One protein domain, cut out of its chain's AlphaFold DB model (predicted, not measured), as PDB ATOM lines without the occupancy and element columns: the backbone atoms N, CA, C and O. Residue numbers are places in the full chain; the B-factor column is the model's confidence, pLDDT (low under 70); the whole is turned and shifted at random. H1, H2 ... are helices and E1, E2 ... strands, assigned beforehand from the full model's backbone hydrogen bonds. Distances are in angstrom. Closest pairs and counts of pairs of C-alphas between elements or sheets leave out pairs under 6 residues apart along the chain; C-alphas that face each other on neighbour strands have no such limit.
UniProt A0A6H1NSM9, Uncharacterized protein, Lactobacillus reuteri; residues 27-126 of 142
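Overview. This is residues 27 to 126 of the 142 residues of an uncharacterized protein of Lactobacillus reuteri (UniProt A0A6H1NSM9). The core is one strongly twisted sheet of five strands, E1 to E5, with helix H1 packed on one face and the last part of helix H2, residues 116 to 125, packed on the opposite face. H2 crosses the strands there, meeting the sheet mainly at E1 and E2, while H1 packs on E1, E2 and E3. The printed part has 100 residues, with two named helices and five named strands in the chain order H1 E1 E2 E3 E4 E5 H2; the sheet order is E1 E2 E3 E4 E5, all antiparallel. The class is mixed, helices and strands, and the whole is compact, with a radius of gyration of the C-alphas of 13.3 A and spans of 42 by 28 by 23 A, only just elongated.

Along the chain. Start in the sheet at C-alpha 54, (-20.167, 40.022, -58.598), where E1 begins; it runs through residues 54 to 64, 21.7 A, and bends by 98 degrees at residue 61. Next come E2, residues 67 to 73, 20.5 A, and E3, residues 79 to 84, 16.7 A. E4 is residues 90 to 95, 16.3 A, and E5 is residues 98 to 104, 16.9 A. Before the sheet, find C-alpha 34 at (-45.225, 37.536, -45.238); from there H1 runs to residue 48, 21.2 A. After it, H2 runs from residue 110 to 125, 21.4 A, ending at C-alpha 125, (-25.125, 52.725, -47.835).

Arrangement. Follow E1 to E5 as a meander, each strand the antiparallel neighbour of the one before and each such pair a hairpin. Look for N 57 and O 71 at 2.8 A between E1 and E2, and N 70 and O 82 at 2.8 A between E2 and E3. Between E3 and E4, N 83 and O 92 are 2.9 A apart; between E4 and E5, N 93 and O 101 are 2.8 A apart. E1 and E5 are the edge strands. The helices on opposite faces give three layers, a sheet between two helices. H1 is on the sheet; its closest C-alphas to E2 are those of Ala 47 and Val 71, 5.4 A. H2 is on the sheet at a height of 9.9 A, over E2 and across the strands, at 85 degrees to E2 on the local plane; the closest C-alphas of H2 and E1 are those of Phe 124 and Ala 58, 5.2 A. H1 and H2 are apart. In H1 and H2 every O i to N i+4 pair is within hydrogen-bond range.

Size, cuts and confidence. The two C-alphas farthest apart, those of Ala 28 and Lys 111, are 43.3 A apart. The printed part has no cut, and its six links between named elements are tight. In this predicted model the mean pLDDT of the printed part is 76.4; you will find values under 70 at residues 27 to 30, 66, 85 to 89, 105 to 108 and 110 to 126.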
ATOM      1  N   ARG A  27     -41.676  29.028 -50.879       61.53
ATOM      2  CA  ARG A  27     -42.544  29.949 -50.132       61.53
ATOM      3  C   ARG A  27     -43.252  29.245 -48.982       61.53
ATOM      4  O   ARG A  27     -43.264  29.791 -47.889       61.53
ATOM      5  N   ALA A  28     -43.826  28.065 -49.192       63.12
ATOM      6  CA  ALA A  28     -44.522  27.330 -48.133       63.12
ATOM      7  C   ALA A  28     -43.583  26.920 -46.984       63.12
ATOM      8  O   ALA A  28     -43.997  26.907 -45.831       63.12
ATOM      9  N   ARG A  29     -42.307  26.649 -47.287       66.44
ATOM     10  CA  ARG A  29     -41.277  26.263 -46.307       66.44
ATOM     11  C   ARG A  29     -40.540  27.449 -45.673       66.44
ATOM     12  O   ARG A  29     -39.747  27.252 -44.753       66.44
ATOM     13  N   MET A  30     -40.774  28.673 -46.148       69.94
ATOM     14  CA  MET A  30     -40.155  29.878 -45.594       69.94
ATOM     15  C   MET A  30     -40.726  30.187 -44.207       69.94
ATOM     16  O   MET A  30     -41.894  30.556 -44.100       69.94
ATOM     17  N   ARG A  31     -39.882  30.136 -43.165       80.50
ATOM     18  CA  ARG A  31     -40.233  30.532 -41.782       80.50
ATOM     19  C   ARG A  31     -40.387  32.047 -41.584       80.50
ATOM     20  O   ARG A  31     -40.664  32.503 -40.484       80.50
ATOM     21  N   TYR A  32     -40.193  32.821 -42.644       81.62
ATOM     22  CA  TYR A  32     -40.307  34.274 -42.647       81.62
ATOM     23  C   TYR A  32     -41.749  34.760 -42.580       81.62
ATOM     24  O   TYR A  32     -42.642  34.154 -43.188       81.62
ATOM     25  N   THR A  33     -41.945  35.927 -41.963       84.81
ATOM     26  CA  THR A  33     -43.222  36.649 -42.037       84.81
ATOM     27  C   THR A  33     -43.574  36.970 -43.499       84.81
ATOM     28  O   THR A  33     -42.680  37.046 -44.350       84.81
ATOM     29  N   PRO A  34     -44.853  37.200 -43.857       83.38
ATOM     30  CA  PRO A  34     -45.225  37.536 -45.238       83.38
ATOM     31  C   PRO A  34     -44.425  38.714 -45.825       83.38
ATOM     32  O   PRO A  34     -44.017  38.679 -46.989       83.38
ATOM     33  N   LYS A  35     -44.124  39.722 -44.995       83.69
ATOM     34  CA  LYS A  35     -43.328  40.901 -45.363       83.69
ATOM     35  C   LYS A  35     -41.861  40.550 -45.628       83.69
ATOM     36  O   LYS A  35     -41.311  40.925 -46.665       83.69
ATOM     37  N   GLU A  36     -41.236  39.793 -44.733       83.19
ATOM     38  CA  GLU A  36     -39.864  39.294 -44.901       83.19
ATOM     39  C   GLU A  36     -39.738  38.364 -46.108       83.19
ATOM     40  O   GLU A  36     -38.782  38.455 -46.876       83.19
ATOM     41  N   ARG A  37     -40.737  37.513 -46.337       84.81
ATOM     42  CA  ARG A  37     -40.807  36.620 -47.493       84.81
ATOM     43  C   ARG A  37     -40.807  37.410 -48.801       84.81
ATOM     44  O   ARG A  37     -40.082  37.074 -49.736       84.81
ATOM     45  N   GLN A  38     -41.593  38.482 -48.877       84.62
ATOM     46  CA  GLN A  38     -41.608  39.367 -50.043       84.62
ATOM     47  C   GLN A  38     -40.254  40.066 -50.241       84.62
ATOM     48  O   GLN A  38     -39.749  40.117 -51.367       84.62
ATOM     49  N   ALA A  39     -39.648  40.556 -49.156       85.75
ATOM     50  CA  ALA A  39     -38.320  41.165 -49.168       85.75
ATOM     51  C   ALA A  39     -37.245  40.189 -49.676       85.75
ATOM     52  O   ALA A  39     -36.499  40.520 -50.602       85.75
ATOM     53  N   TYR A  40     -37.230  38.964 -49.147       86.25
ATOM     54  CA  TYR A  40     -36.318  37.894 -49.540       86.25
ATOM     55  C   TYR A  40     -36.442  37.558 -51.029       86.25
ATOM     56  O   TYR A  40     -35.455  37.522 -51.757       86.25
ATOM     57  N   LEU A  41     -37.665  37.385 -51.532       86.00
ATOM     58  CA  LEU A  41     -37.889  37.057 -52.942       86.00
ATOM     59  C   LEU A  41     -37.509  38.203 -53.883       86.00
ATOM     60  O   LEU A  41     -37.019  37.964 -54.991       86.00
ATOM     61  N   LYS A  42     -37.714  39.453 -53.456       87.19
ATOM     62  CA  LYS A  42     -37.256  40.630 -54.201       87.19
ATOM     63  C   LYS A  42     -35.727  40.679 -54.257       87.19
ATOM     64  O   LYS A  42     -35.178  40.906 -55.335       87.19
ATOM     65  N   ALA A  43     -35.054  40.397 -53.142       87.44
ATOM     66  CA  ALA A  43     -33.602  40.256 -53.092       87.44
ATOM     67  C   ALA A  43     -33.121  39.129 -54.021       87.44
ATOM     68  O   ALA A  43     -32.262  39.360 -54.867       87.44
ATOM     69  N   LEU A  44     -33.753  37.953 -53.972       87.81
ATOM     70  CA  LEU A  44     -33.437  36.809 -54.832       87.81
ATOM     71  C   LEU A  44     -33.527  37.165 -56.322       87.81
ATOM     72  O   LEU A  44     -32.633  36.844 -57.106       87.81
ATOM     73  N   ARG A  45     -34.590  37.872 -56.721       87.00
ATOM     74  CA  ARG A  45     -34.765  38.350 -58.100       87.00
ATOM     75  C   ARG A  45     -33.656  39.317 -58.508       87.00
ATOM     76  O   ARG A  45     -33.160  39.224 -59.626       87.00
ATOM     77  N   TYR A  46     -33.281  40.236 -57.621       87.38
ATOM     78  CA  TYR A  46     -32.208  41.194 -57.881       87.38
ATOM     79  C   TYR A  46     -30.847  40.494 -58.005       87.38
ATOM     80  O   TYR A  46     -30.100  40.754 -58.945       87.38
ATOM     81  N   ALA A  47     -30.568  39.529 -57.132       86.62
ATOM     82  CA  ALA A  47     -29.338  38.749 -57.141       86.62
ATOM     83  C   ALA A  47     -29.151  37.939 -58.431       86.62
ATOM     84  O   ALA A  47     -28.060  37.898 -58.990       86.62
ATOM     85  N   ARG A  48     -30.233  37.350 -58.958       83.88
ATOM     86  CA  ARG A  48     -30.213  36.609 -60.232       83.88
ATOM     87  C   ARG A  48     -29.822  37.474 -61.435       83.88
ATOM     88  O   ARG A  48     -29.318  36.937 -62.414       83.88
ATOM     89  N   ARG A  49     -30.040  38.792 -61.367       85.38
ATOM     90  CA  ARG A  49     -29.660  39.755 -62.417       85.38
ATOM     91  C   ARG A  49     -28.201  40.210 -62.317       85.38
ATOM     92  O   ARG A  49     -27.737  40.939 -63.187       85.38
ATOM     93  N   GLN A  50     -27.488  39.830 -61.259       82.06
ATOM     94  CA  GLN A  50     -26.085  40.190 -61.090       82.06
ATOM     95  C   GLN A  50     -25.167  39.294 -61.921       82.06
ATOM     96  O   GLN A  50     -25.472  38.123 -62.174       82.06
ATOM     97  N   LYS A  51     -24.018  39.861 -62.312       84.94
ATOM     98  CA  LYS A  51     -22.927  39.111 -62.940       84.94
ATOM     99  C   LYS A  51     -22.392  38.063 -61.959       84.94
ATOM    100  O   LYS A  51     -22.337  38.306 -60.755       84.94
ATOM    101  N   VAL A  52     -22.026  36.903 -62.493       87.12
ATOM    102  CA  VAL A  52     -21.348  35.826 -61.756       87.12
ATOM    103  C   VAL A  52     -20.017  36.361 -61.216       87.12
ATOM    104  O   VAL A  52     -19.345  37.123 -61.907       87.12
ATOM    105  N   GLY A  53     -19.681  36.027 -59.970       79.62
ATOM    106  CA  GLY A  53     -18.531  36.598 -59.255       79.62
ATOM    107  C   GLY A  53     -18.704  38.061 -58.819       79.62
ATOM    108  O   GLY A  53     -17.751  38.671 -58.349       79.62
ATOM    109  N   GLY A  54     -19.897  38.641 -58.977       74.75
ATOM    110  CA  GLY A  54     -20.167  40.022 -58.598       74.75
ATOM    111  C   GLY A  54     -20.088  40.251 -57.088       74.75
ATOM    112  O   GLY A  54     -20.511  39.414 -56.286       74.75
ATOM    113  N   GLU A  55     -19.594  41.426 -56.710       76.94
ATOM    114  CA  GLU A  55     -19.540  41.868 -55.318       76.94
ATOM    115  C   GLU A  55     -20.934  42.013 -54.691       76.94
ATOM    116  O   GLU A  55     -21.963  42.099 -55.374       76.94
ATOM    117  N   PHE A  56     -20.967  42.066 -53.358       76.62
ATOM    118  CA  PHE A  56     -22.185  42.369 -52.618       76.62
ATOM    119  C   PHE A  56     -22.756  43.730 -53.028       76.62
ATOM    120  O   PHE A  56     -22.055  44.738 -53.042       76.62
ATOM    121  N   LYS A  57     -24.058  43.782 -53.321       77.69
ATOM    122  CA  LYS A  57     -24.781  45.041 -53.550       77.69
ATOM    123  C   LYS A  57     -26.046  45.106 -52.717       77.69
ATOM    124  O   LYS A  57     -26.751  44.104 -52.584       77.69
ATOM    125  N   ALA A  58     -26.363  46.296 -52.221       79.31
ATOM    126  CA  ALA A  58     -27.622  46.560 -51.542       79.31
ATOM    127  C   ALA A  58     -28.826  46.305 -52.458       79.31
ATOM    128  O   ALA A  58     -28.799  46.589 -53.658       79.31
ATOM    129  N   VAL A  59     -29.918  45.830 -51.865       80.38
ATOM    130  CA  VAL A  59     -31.223  45.753 -52.522       80.38
ATOM    131  C   VAL A  59     -31.972  47.064 -52.255       80.38
ATOM    132  O   VAL A  59     -32.317  47.345 -51.103       80.38
ATOM    133  N   PRO A  60     -32.272  47.883 -53.282       73.00
ATOM    134  CA  PRO A  60     -32.873  49.195 -53.069       73.00
ATOM    135  C   PRO A  60     -34.233  49.121 -52.366       73.00
ATOM    136  O   PRO A  60     -35.143  48.415 -52.818       73.00
ATOM    137  N   ARG A  61     -34.388  49.918 -51.298       72.12
ATOM    138  CA  ARG A  61     -35.642  50.080 -50.536       72.12
ATOM    139  C   ARG A  61     -36.206  48.768 -49.973       72.12
ATOM    140  O   ARG A  61     -37.419  48.637 -49.828       72.12
ATOM    141  N   VAL A  62     -35.358  47.780 -49.687       73.38
ATOM    142  CA  VAL A  62     -35.791  46.538 -49.042       73.38
ATOM    143  C   VAL A  62     -35.156  46.439 -47.667       73.38
ATOM    144  O   VAL A  62     -33.934  46.372 -47.544       73.38
ATOM    145  N   LYS A  63     -36.016  46.436 -46.647       72.81
ATOM    146  CA  LYS A  63     -35.636  46.172 -45.262       72.81
ATOM    147  C   LYS A  63     -36.042  44.758 -44.869       72.81
ATOM    148  O   LYS A  63     -37.088  44.276 -45.305       72.81
ATOM    149  N   PHE A  64     -35.234  44.130 -44.030       76.56
ATOM    150  CA  PHE A  64     -35.464  42.805 -43.469       76.56
ATOM    151  C   PHE A  64     -35.135  42.862 -41.981       76.56
ATOM    152  O   PHE A  64     -34.030  43.255 -41.622       76.56
ATOM    153  N   ASN A  65     -36.117  42.575 -41.123       74.31
ATOM    154  CA  ASN A  65     -36.016  42.749 -39.665       74.31
ATOM    155  C   ASN A  65     -35.469  44.128 -39.245       74.31
ATOM    156  O   ASN A  65     -34.646  44.247 -38.346       74.31
ATOM    157  N   GLY A  66     -35.887  45.188 -39.945       67.94
ATOM    158  CA  GLY A  66     -35.434  46.562 -39.690       67.94
ATOM    159  C   GLY A  66     -34.066  46.928 -40.287       67.94
ATOM    160  O   GLY A  66     -33.803  48.116 -40.466       67.94
ATOM    161  N   GLY A  67     -33.248  45.944 -40.680       73.06
ATOM    162  CA  GLY A  67     -31.948  46.128 -41.333       73.06
ATOM    163  C   GLY A  67     -32.021  46.176 -42.862       73.06
ATOM    164  O   GLY A  67     -33.045  45.863 -43.471       73.06
ATOM    165  N   SER A  68     -30.925  46.580 -43.504       77.12
ATOM    166  CA  SER A  68     -30.793  46.587 -44.967       77.12
ATOM    167  C   SER A  68     -30.482  45.187 -45.513       77.12
ATOM    168  O   SER A  68     -29.752  44.421 -44.882       77.12
ATOM    169  N   LEU A  69     -30.989  44.872 -46.711       83.50
ATOM    170  CA  LEU A  69     -30.629  43.655 -47.448       83.50
ATOM    171  C   LEU A  69     -29.565  43.908 -48.511       83.50
ATOM    172  O   LEU A  69     -29.566  44.934 -49.192       83.50
ATOM    173  N   GLY A  70     -28.714  42.909 -48.701       86.31
ATOM    174  CA  GLY A  70     -27.671  42.848 -49.710       86.31
ATOM    175  C   GLY A  70     -27.703  41.507 -50.427       86.31
ATOM    176  O   GLY A  70     -28.257  40.526 -49.928       86.31
ATOM    177  N   VAL A  71     -27.136  41.464 -51.628       88.44
ATOM    178  CA  VAL A  71     -27.061  40.245 -52.436       88.44
ATOM    179  C   VAL A  71     -25.762  40.154 -53.212       88.44
ATOM    180  O   VAL A  71     -25.191  41.180 -53.576       88.44
ATOM    181  N   ARG A  72     -25.348  38.932 -53.541       86.69
ATOM    182  CA  ARG A  72     -24.257  38.658 -54.484       86.69
ATOM    183  C   ARG A  72     -24.512  37.385 -55.278       86.69
ATOM    184  O   ARG A  72     -25.349  36.563 -54.892       86.69
ATOM    185  N   ARG A  73     -23.740  37.208 -56.350       86.94
ATOM    186  CA  ARG A  73     -23.663  35.954 -57.099       86.94
ATOM    187  C   ARG A  73     -22.216  35.479 -57.102       86.94
ATOM    188  O   ARG A  73     -21.348  36.217 -57.551       86.94
ATOM    189  N   ASP A  74     -21.949  34.299 -56.550       85.56
ATOM    190  CA  ASP A  74     -20.584  33.765 -56.462       85.56
ATOM    191  C   ASP A  74     -20.039  33.346 -57.842       85.56
ATOM    192  O   ASP A  74     -20.747  33.428 -58.850       85.56
ATOM    193  N   SER A  75     -18.775  32.921 -57.900       81.69
ATOM    194  CA  SER A  75     -18.121  32.451 -59.132       81.69
ATOM    195  C   SER A  75     -18.719  31.152 -59.684       81.69
ATOM    196  O   SER A  75     -18.626  30.894 -60.879       81.69
ATOM    197  N   LYS A  76     -19.386  30.362 -58.835       87.69
ATOM    198  CA  LYS A  76     -20.125  29.147 -59.212       87.69
ATOM    199  C   LYS A  76     -21.548  29.461 -59.696       87.69
ATOM    200  O   LYS A  76     -22.296  28.561 -60.060       87.69
ATOM    201  N   GLY A  77     -21.941  30.736 -59.705       83.38
ATOM    202  CA  GLY A  77     -23.259  31.196 -60.122       83.38
ATOM    203  C   GLY A  77     -24.343  31.105 -59.044       83.38
ATOM    204  O   GLY A  77     -25.491  31.456 -59.344       83.38
ATOM    205  N   ASN A  78     -24.006  30.700 -57.817       87.25
ATOM    206  CA  ASN A  78     -24.927  30.633 -56.688       87.25
ATOM    207  C   ASN A  78     -25.286  32.028 -56.189       87.25
ATOM    208  O   ASN A  78     -24.465  32.944 -56.140       87.25
ATOM    209  N   VAL A  79     -26.542  32.178 -55.791       87.38
ATOM    210  CA  VAL A  79     -27.089  33.428 -55.273       87.38
ATOM    211  C   VAL A  79     -27.053  33.418 -53.752       87.38
ATOM    212  O   VAL A  79     -27.579  32.500 -53.129       87.38
ATOM    213  N   HIS A  80     -26.517  34.490 -53.173       88.50
ATOM    214  CA  HIS A  80     -26.490  34.704 -51.732       88.50
ATOM    215  C   HIS A  80     -27.235  35.990 -51.385       88.50
ATOM    216  O   HIS A  80     -27.034  37.027 -52.024       88.50
ATOM    217  N   ILE A  81     -28.085  35.918 -50.363       88.81
ATOM    218  CA  ILE A  81     -28.816  37.055 -49.798       88.81
ATOM    219  C   ILE A  81     -28.316  37.239 -48.376       88.81
ATOM    220  O   ILE A  81     -28.181  36.266 -47.644       88.81
ATOM    221  N   VAL A  82     -28.038  38.476 -47.991       87.56
ATOM    222  CA  VAL A  82     -27.445  38.803 -46.699       87.56
ATOM    223  C   VAL A  82     -28.214  39.953 -46.064       87.56
ATOM    224  O   VAL A  82     -28.541  40.932 -46.735       87.56
ATOM    225  N   ALA A  83     -28.508  39.832 -44.776       85.06
ATOM    226  CA  ALA A  83     -29.046  40.907 -43.954       85.06
ATOM    227  C   ALA A  83     -27.942  41.497 -43.077       85.06
ATOM    228  O   ALA A  83     -27.105  40.766 -42.544       85.06
ATOM    229  N   ASN A  84     -27.954  42.822 -42.934       77.81
ATOM    230  CA  ASN A  84     -27.125  43.485 -41.940       77.81
ATOM    231  C   ASN A  84     -27.723  43.276 -40.545       77.81
ATOM    232  O   ASN A  84     -28.923  43.506 -40.365       77.81
ATOM    233  N   ASN A  85     -26.900  42.886 -39.574       69.44
ATOM    234  CA  ASN A  85     -27.335  42.815 -38.185       69.44
ATOM    235  C   ASN A  85     -27.219  44.187 -37.514       69.44
ATOM    236  O   ASN A  85     -26.625  45.126 -38.045       69.44
ATOM    237  N   ARG A  86     -27.829  44.317 -36.331       63.88
ATOM    238  CA  ARG A  86     -27.749  45.545 -35.521       63.88
ATOM    239  C   ARG A  86     -26.302  45.854 -35.118       63.88
ATOM    240  O   ARG A  86     -25.908  47.014 -35.046       63.88
ATOM    241  N   GLU A  87     -25.517  44.803 -34.913       63.12
ATOM    242  CA  GLU A  87     -24.069  44.827 -34.738       63.12
ATOM    243  C   GLU A  87     -23.416  45.028 -36.116       63.12
ATOM    244  O   GLU A  87     -23.364  44.100 -36.918       63.12
ATOM    245  N   GLY A  88     -22.942  46.243 -36.420       62.72
ATOM    246  CA  GLY A  88     -22.472  46.652 -37.760       62.72
ATOM    247  C   GLY A  88     -21.241  45.917 -38.322       62.72
ATOM    248  O   GLY A  88     -20.767  46.264 -39.403       62.72
ATOM    249  N   TYR A  89     -20.731  44.918 -37.603       65.56
ATOM    250  CA  TYR A  89     -19.644  44.012 -37.980       65.56
ATOM    251  C   TYR A  89     -20.126  42.567 -38.204       65.56
ATOM    252  O   TYR A  89     -19.322  41.700 -38.543       65.56
ATOM    253  N   LYS A  90     -21.426  42.289 -38.042       72.25
ATOM    254  CA  LYS A  90     -22.019  40.978 -38.316       72.25
ATOM    255  C   LYS A  90     -23.022  41.068 -39.447       72.25
ATOM    256  O   LYS A  90     -23.874  41.953 -39.493       72.25
ATOM    257  N   VAL A  91     -22.969  40.086 -40.333       79.38
ATOM    258  CA  VAL A  91     -23.974  39.922 -41.378       79.38
ATOM    259  C   VAL A  91     -24.473  38.489 -41.397       79.38
ATOM    260  O   VAL A  91     -23.714  37.546 -41.190       79.38
ATOM    261  N   THR A  92     -25.760  38.308 -41.660       85.50
ATOM    262  CA  THR A  92     -26.366  36.976 -41.700       85.50
ATOM    263  C   THR A  92     -26.773  36.643 -43.120       85.50
ATOM    264  O   THR A  92     -27.595  37.326 -43.729       85.50
ATOM    265  N   GLU A  93     -26.204  35.569 -43.655       87.12
ATOM    266  CA  GLU A  93     -26.667  34.966 -44.893       87.12
ATOM    267  C   GLU A  93     -28.022  34.296 -44.661       87.12
ATOM    268  O   GLU A  93     -28.189  33.463 -43.766       87.12
ATOM    269  N   LEU A  94     -28.993  34.665 -45.488       87.06
ATOM    270  CA  LEU A  94     -30.364  34.194 -45.428       87.06
ATOM    271  C   LEU A  94     -30.583  33.061 -46.432       87.06
ATOM    272  O   LEU A  94     -30.358  33.206 -47.637       87.06
ATOM    273  N   GLY A  95     -31.093  31.940 -45.939       84.81
ATOM    274  CA  GLY A  95     -31.653  30.862 -46.745       84.81
ATOM    275  C   GLY A  95     -33.174  30.983 -46.878       84.81
ATOM    276  O   GLY A  95     -33.781  31.876 -46.292       84.81
ATOM    277  N   PRO A  96     -33.827  30.071 -47.610       75.56
ATOM    278  CA  PRO A  96     -35.283  30.032 -47.692       75.56
ATOM    279  C   PRO A  96     -35.937  29.797 -46.324       75.56
ATOM    280  O   PRO A  96     -36.982  30.350 -46.036       75.56
ATOM    281  N   THR A  97     -35.331  29.009 -45.442       76.44
ATOM    282  CA  THR A  97     -35.943  28.621 -44.162       76.44
ATOM    283  C   THR A  97     -35.578  29.527 -42.986       76.44
ATOM    284  O   THR A  97     -36.089  29.311 -41.892       76.44
ATOM    285  N   GLY A  98     -34.713  30.523 -43.181       79.50
ATOM    286  CA  GLY A  98     -34.181  31.343 -42.093       79.50
ATOM    287  C   GLY A  98     -32.712  31.704 -42.290       79.50
ATOM    288  O   GLY A  98     -32.159  31.570 -43.386       79.50
ATOM    289  N   ALA A  99     -32.066  32.132 -41.206       82.00
ATOM    290  CA  ALA A  99     -30.623  32.325 -41.166       82.00
ATOM    291  C   ALA A  99     -29.901  31.021 -41.540       82.00
ATOM    292  O   ALA A  99     -30.159  29.970 -40.959       82.00
ATOM    293  N   ARG A 100     -29.009  31.090 -42.531       81.81
ATOM    294  CA  ARG A 100     -28.203  29.951 -42.989       81.81
ATOM    295  C   ARG A 100     -26.805  29.982 -42.390       81.81
ATOM    296  O   ARG A 100     -26.289  28.948 -41.987       81.81
ATOM    297  N   ARG A 101     -26.182  31.161 -42.376       80.69
ATOM    298  CA  ARG A 101     -24.823  31.349 -41.866       80.69
ATOM    299  C   ARG A 101     -24.678  32.746 -41.289       80.69
ATOM    300  O   ARG A 101     -25.075  33.715 -41.930       80.69
ATOM    301  N   SER A 102     -24.086  32.849 -40.107       78.38
ATOM    302  CA  SER A 102     -23.621  34.131 -39.584       78.38
ATOM    303  C   SER A 102     -22.176  34.346 -40.021       78.38
ATOM    304  O   SER A 102     -21.353  33.435 -39.917       78.38
ATOM    305  N   ILE A 103     -21.886  35.522 -40.556       74.88
ATOM    306  CA  ILE A 103     -20.531  35.994 -40.812       74.88
ATOM    307  C   ILE A 103     -20.275  37.047 -39.745       74.88
ATOM    308  O   ILE A 103     -20.783  38.166 -39.819       74.88
ATOM    309  N   ASP A 104     -19.538  36.636 -38.726       71.75
ATOM    310  CA  ASP A 104     -19.102  37.499 -37.643       71.75
ATOM    311  C   ASP A 104     -17.702  38.005 -37.971       71.75
ATOM    312  O   ASP A 104     -16.833  37.194 -38.252       71.75
ATOM    313  N   LEU A 105     -17.487  39.319 -37.993       67.19
ATOM    314  CA  LEU A 105     -16.165  39.910 -38.217       67.19
ATOM    315  C   LEU A 105     -15.569  40.495 -36.927       67.19
ATOM    316  O   LEU A 105     -14.598  41.239 -37.001       67.19
ATOM    317  N   SER A 106     -16.135  40.173 -35.758       63.09
ATOM    318  CA  SER A 106     -15.663  40.650 -34.448       63.09
ATOM    319  C   SER A 106     -14.278  40.140 -34.055       63.09
ATOM    320  O   SER A 106     -13.590  40.803 -33.289       63.09
ATOM    321  N   TYR A 107     -13.847  38.996 -34.592       62.50
ATOM    322  CA  TYR A 107     -12.528  38.411 -34.323       62.50
ATOM    323  C   TYR A 107     -11.370  39.173 -34.991       62.50
ATOM    324  O   TYR A 107     -10.203  38.829 -34.809       62.50
ATOM    325  N   LEU A 108     -11.680  40.173 -35.817       64.50
ATOM    326  CA  LEU A 108     -10.694  41.045 -36.432       64.50
ATOM    327  C   LEU A 108     -10.203  42.086 -35.411       64.50
ATOM    328  O   LEU A 108     -10.957  42.538 -34.552       64.50
ATOM    329  N   ASN A 109      -8.939  42.505 -35.510       71.38
ATOM    330  CA  ASN A 109      -8.414  43.559 -34.631       71.38
ATOM    331  C   ASN A 109      -9.166  44.893 -34.835       71.38
ATOM    332  O   ASN A 109      -9.776  45.102 -35.881       71.38
ATOM    333  N   ASP A 110      -9.098  45.834 -33.888       66.88
ATOM    334  CA  ASP A 110      -9.906  47.071 -33.917       66.88
ATOM    335  C   ASP A 110      -9.808  47.864 -35.235       66.88
ATOM    336  O   ASP A 110     -10.809  48.370 -35.758       66.88
ATOM    337  N   LYS A 111      -8.612  47.923 -35.843       68.50
ATOM    338  CA  LYS A 111      -8.402  48.551 -37.162       68.50
ATOM    339  C   LYS A 111      -9.133  47.799 -38.277       68.50
ATOM    340  O   LYS A 111      -9.767  48.424 -39.133       68.50
ATOM    341  N   GLN A 112      -9.052  46.473 -38.288       64.25
ATOM    342  CA  GLN A 112      -9.719  45.614 -39.262       64.25
ATOM    343  C   GLN A 112     -11.238  45.571 -39.043       64.25
ATOM    344  O   GLN A 112     -11.970  45.628 -40.026       64.25
ATOM    345  N   THR A 113     -11.721  45.589 -37.800       61.94
ATOM    346  CA  THR A 113     -13.148  45.652 -37.438       61.94
ATOM    347  C   THR A 113     -13.769  46.985 -37.832       61.94
ATOM    348  O   THR A 113     -14.862  47.016 -38.402       61.94
ATOM    349  N   SER A 114     -13.058  48.103 -37.642       65.75
ATOM    350  CA  SER A 114     -13.486  49.416 -38.144       65.75
ATOM    351  C   SER A 114     -13.536  49.446 -39.676       65.75
ATOM    352  O   SER A 114     -14.509  49.927 -40.263       65.75
ATOM    353  N   LYS A 115     -12.535  48.865 -40.355       68.06
ATOM    354  CA  LYS A 115     -12.510  48.735 -41.822       68.06
ATOM    355  C   LYS A 115     -13.638  47.834 -42.338       68.06
ATOM    356  O   LYS A 115     -14.313  48.205 -43.294       68.06
ATOM    357  N   ALA A 116     -13.888  46.706 -41.681       63.12
ATOM    358  CA  ALA A 116     -14.958  45.765 -41.989       63.12
ATOM    359  C   ALA A 116     -16.340  46.384 -41.760       63.12
ATOM    360  O   ALA A 116     -17.189  46.312 -42.641       63.12
ATOM    361  N   SER A 117     -16.537  47.088 -40.644       65.81
ATOM    362  CA  SER A 117     -17.768  47.829 -40.352       65.81
ATOM    363  C   SER A 117     -18.000  48.949 -41.362       65.81
ATOM    364  O   SER A 117     -19.121  49.145 -41.821       65.81
ATOM    365  N   LYS A 118     -16.954  49.682 -41.772       68.75
ATOM    366  CA  LYS A 118     -17.042  50.682 -42.851       68.75
ATOM    367  C   LYS A 118     -17.373  50.037 -44.194       68.75
ATOM    368  O   LYS A 118     -18.211  50.573 -44.913       68.75
ATOM    369  N   MET A 119     -16.772  48.892 -44.511       67.25
ATOM    370  CA  MET A 119     -17.044  48.131 -45.730       67.25
ATOM    371  C   MET A 119     -18.491  47.627 -45.742       67.25
ATOM    372  O   MET A 119     -19.233  47.958 -46.657       67.25
ATOM    373  N   ILE A 120     -18.948  46.946 -44.691       66.38
ATOM    374  CA  ILE A 120     -20.339  46.506 -44.499       66.38
ATOM    375  C   ILE A 120     -21.288  47.700 -44.612       66.38
ATOM    376  O   ILE A 120     -22.187  47.706 -45.450       66.38
ATOM    377  N   ASN A 121     -21.043  48.769 -43.857       66.56
ATOM    378  CA  ASN A 121     -21.862  49.971 -43.939       66.56
ATOM    379  C   ASN A 121     -21.851  50.586 -45.344       66.56
ATOM    380  O   ASN A 121     -22.898  51.045 -45.780       66.56
ATOM    381  N   SER A 122     -20.738  50.570 -46.086       63.44
ATOM    382  CA  SER A 122     -20.696  51.027 -47.485       63.44
ATOM    383  C   SER A 122     -21.491  50.124 -48.435       63.44
ATOM    384  O   SER A 122     -22.209  50.634 -49.297       63.44
ATOM    385  N   LEU A 123     -21.461  48.804 -48.215       61.66
ATOM    386  CA  LEU A 123     -22.214  47.811 -48.984       61.66
ATOM    387  C   LEU A 123     -23.727  48.018 -48.830       61.66
ATOM    388  O   LEU A 123     -24.475  47.772 -49.776       61.66
ATOM    389  N   PHE A 124     -24.165  48.528 -47.674       62.03
ATOM    390  CA  PHE A 124     -25.563  48.854 -47.376       62.03
ATOM    391  C   PHE A 124     -25.921  50.353 -47.527       62.03
ATOM    392  O   PHE A 124     -27.107  50.680 -47.603       62.03
ATOM    393  N   LYS A 125     -24.939  51.267 -47.626       56.12
ATOM    394  CA  LYS A 125     -25.125  52.725 -47.835       56.12
ATOM    395  C   LYS A 125     -25.412  53.114 -49.287       56.12
ATOM    396  O   LYS A 125     -25.844  54.242 -49.519       56.12
ATOM    397  N   SER A 126     -25.246  52.225 -50.271       45.62
ATOM    398  CA  SER A 126     -25.486  52.543 -51.696       45.62
ATOM    399  C   SER A 126     -26.959  52.792 -52.073       45.62
ATOM    400  O   SER A 126     -27.279  53.046 -53.232       45.62
TER     401      SER A 126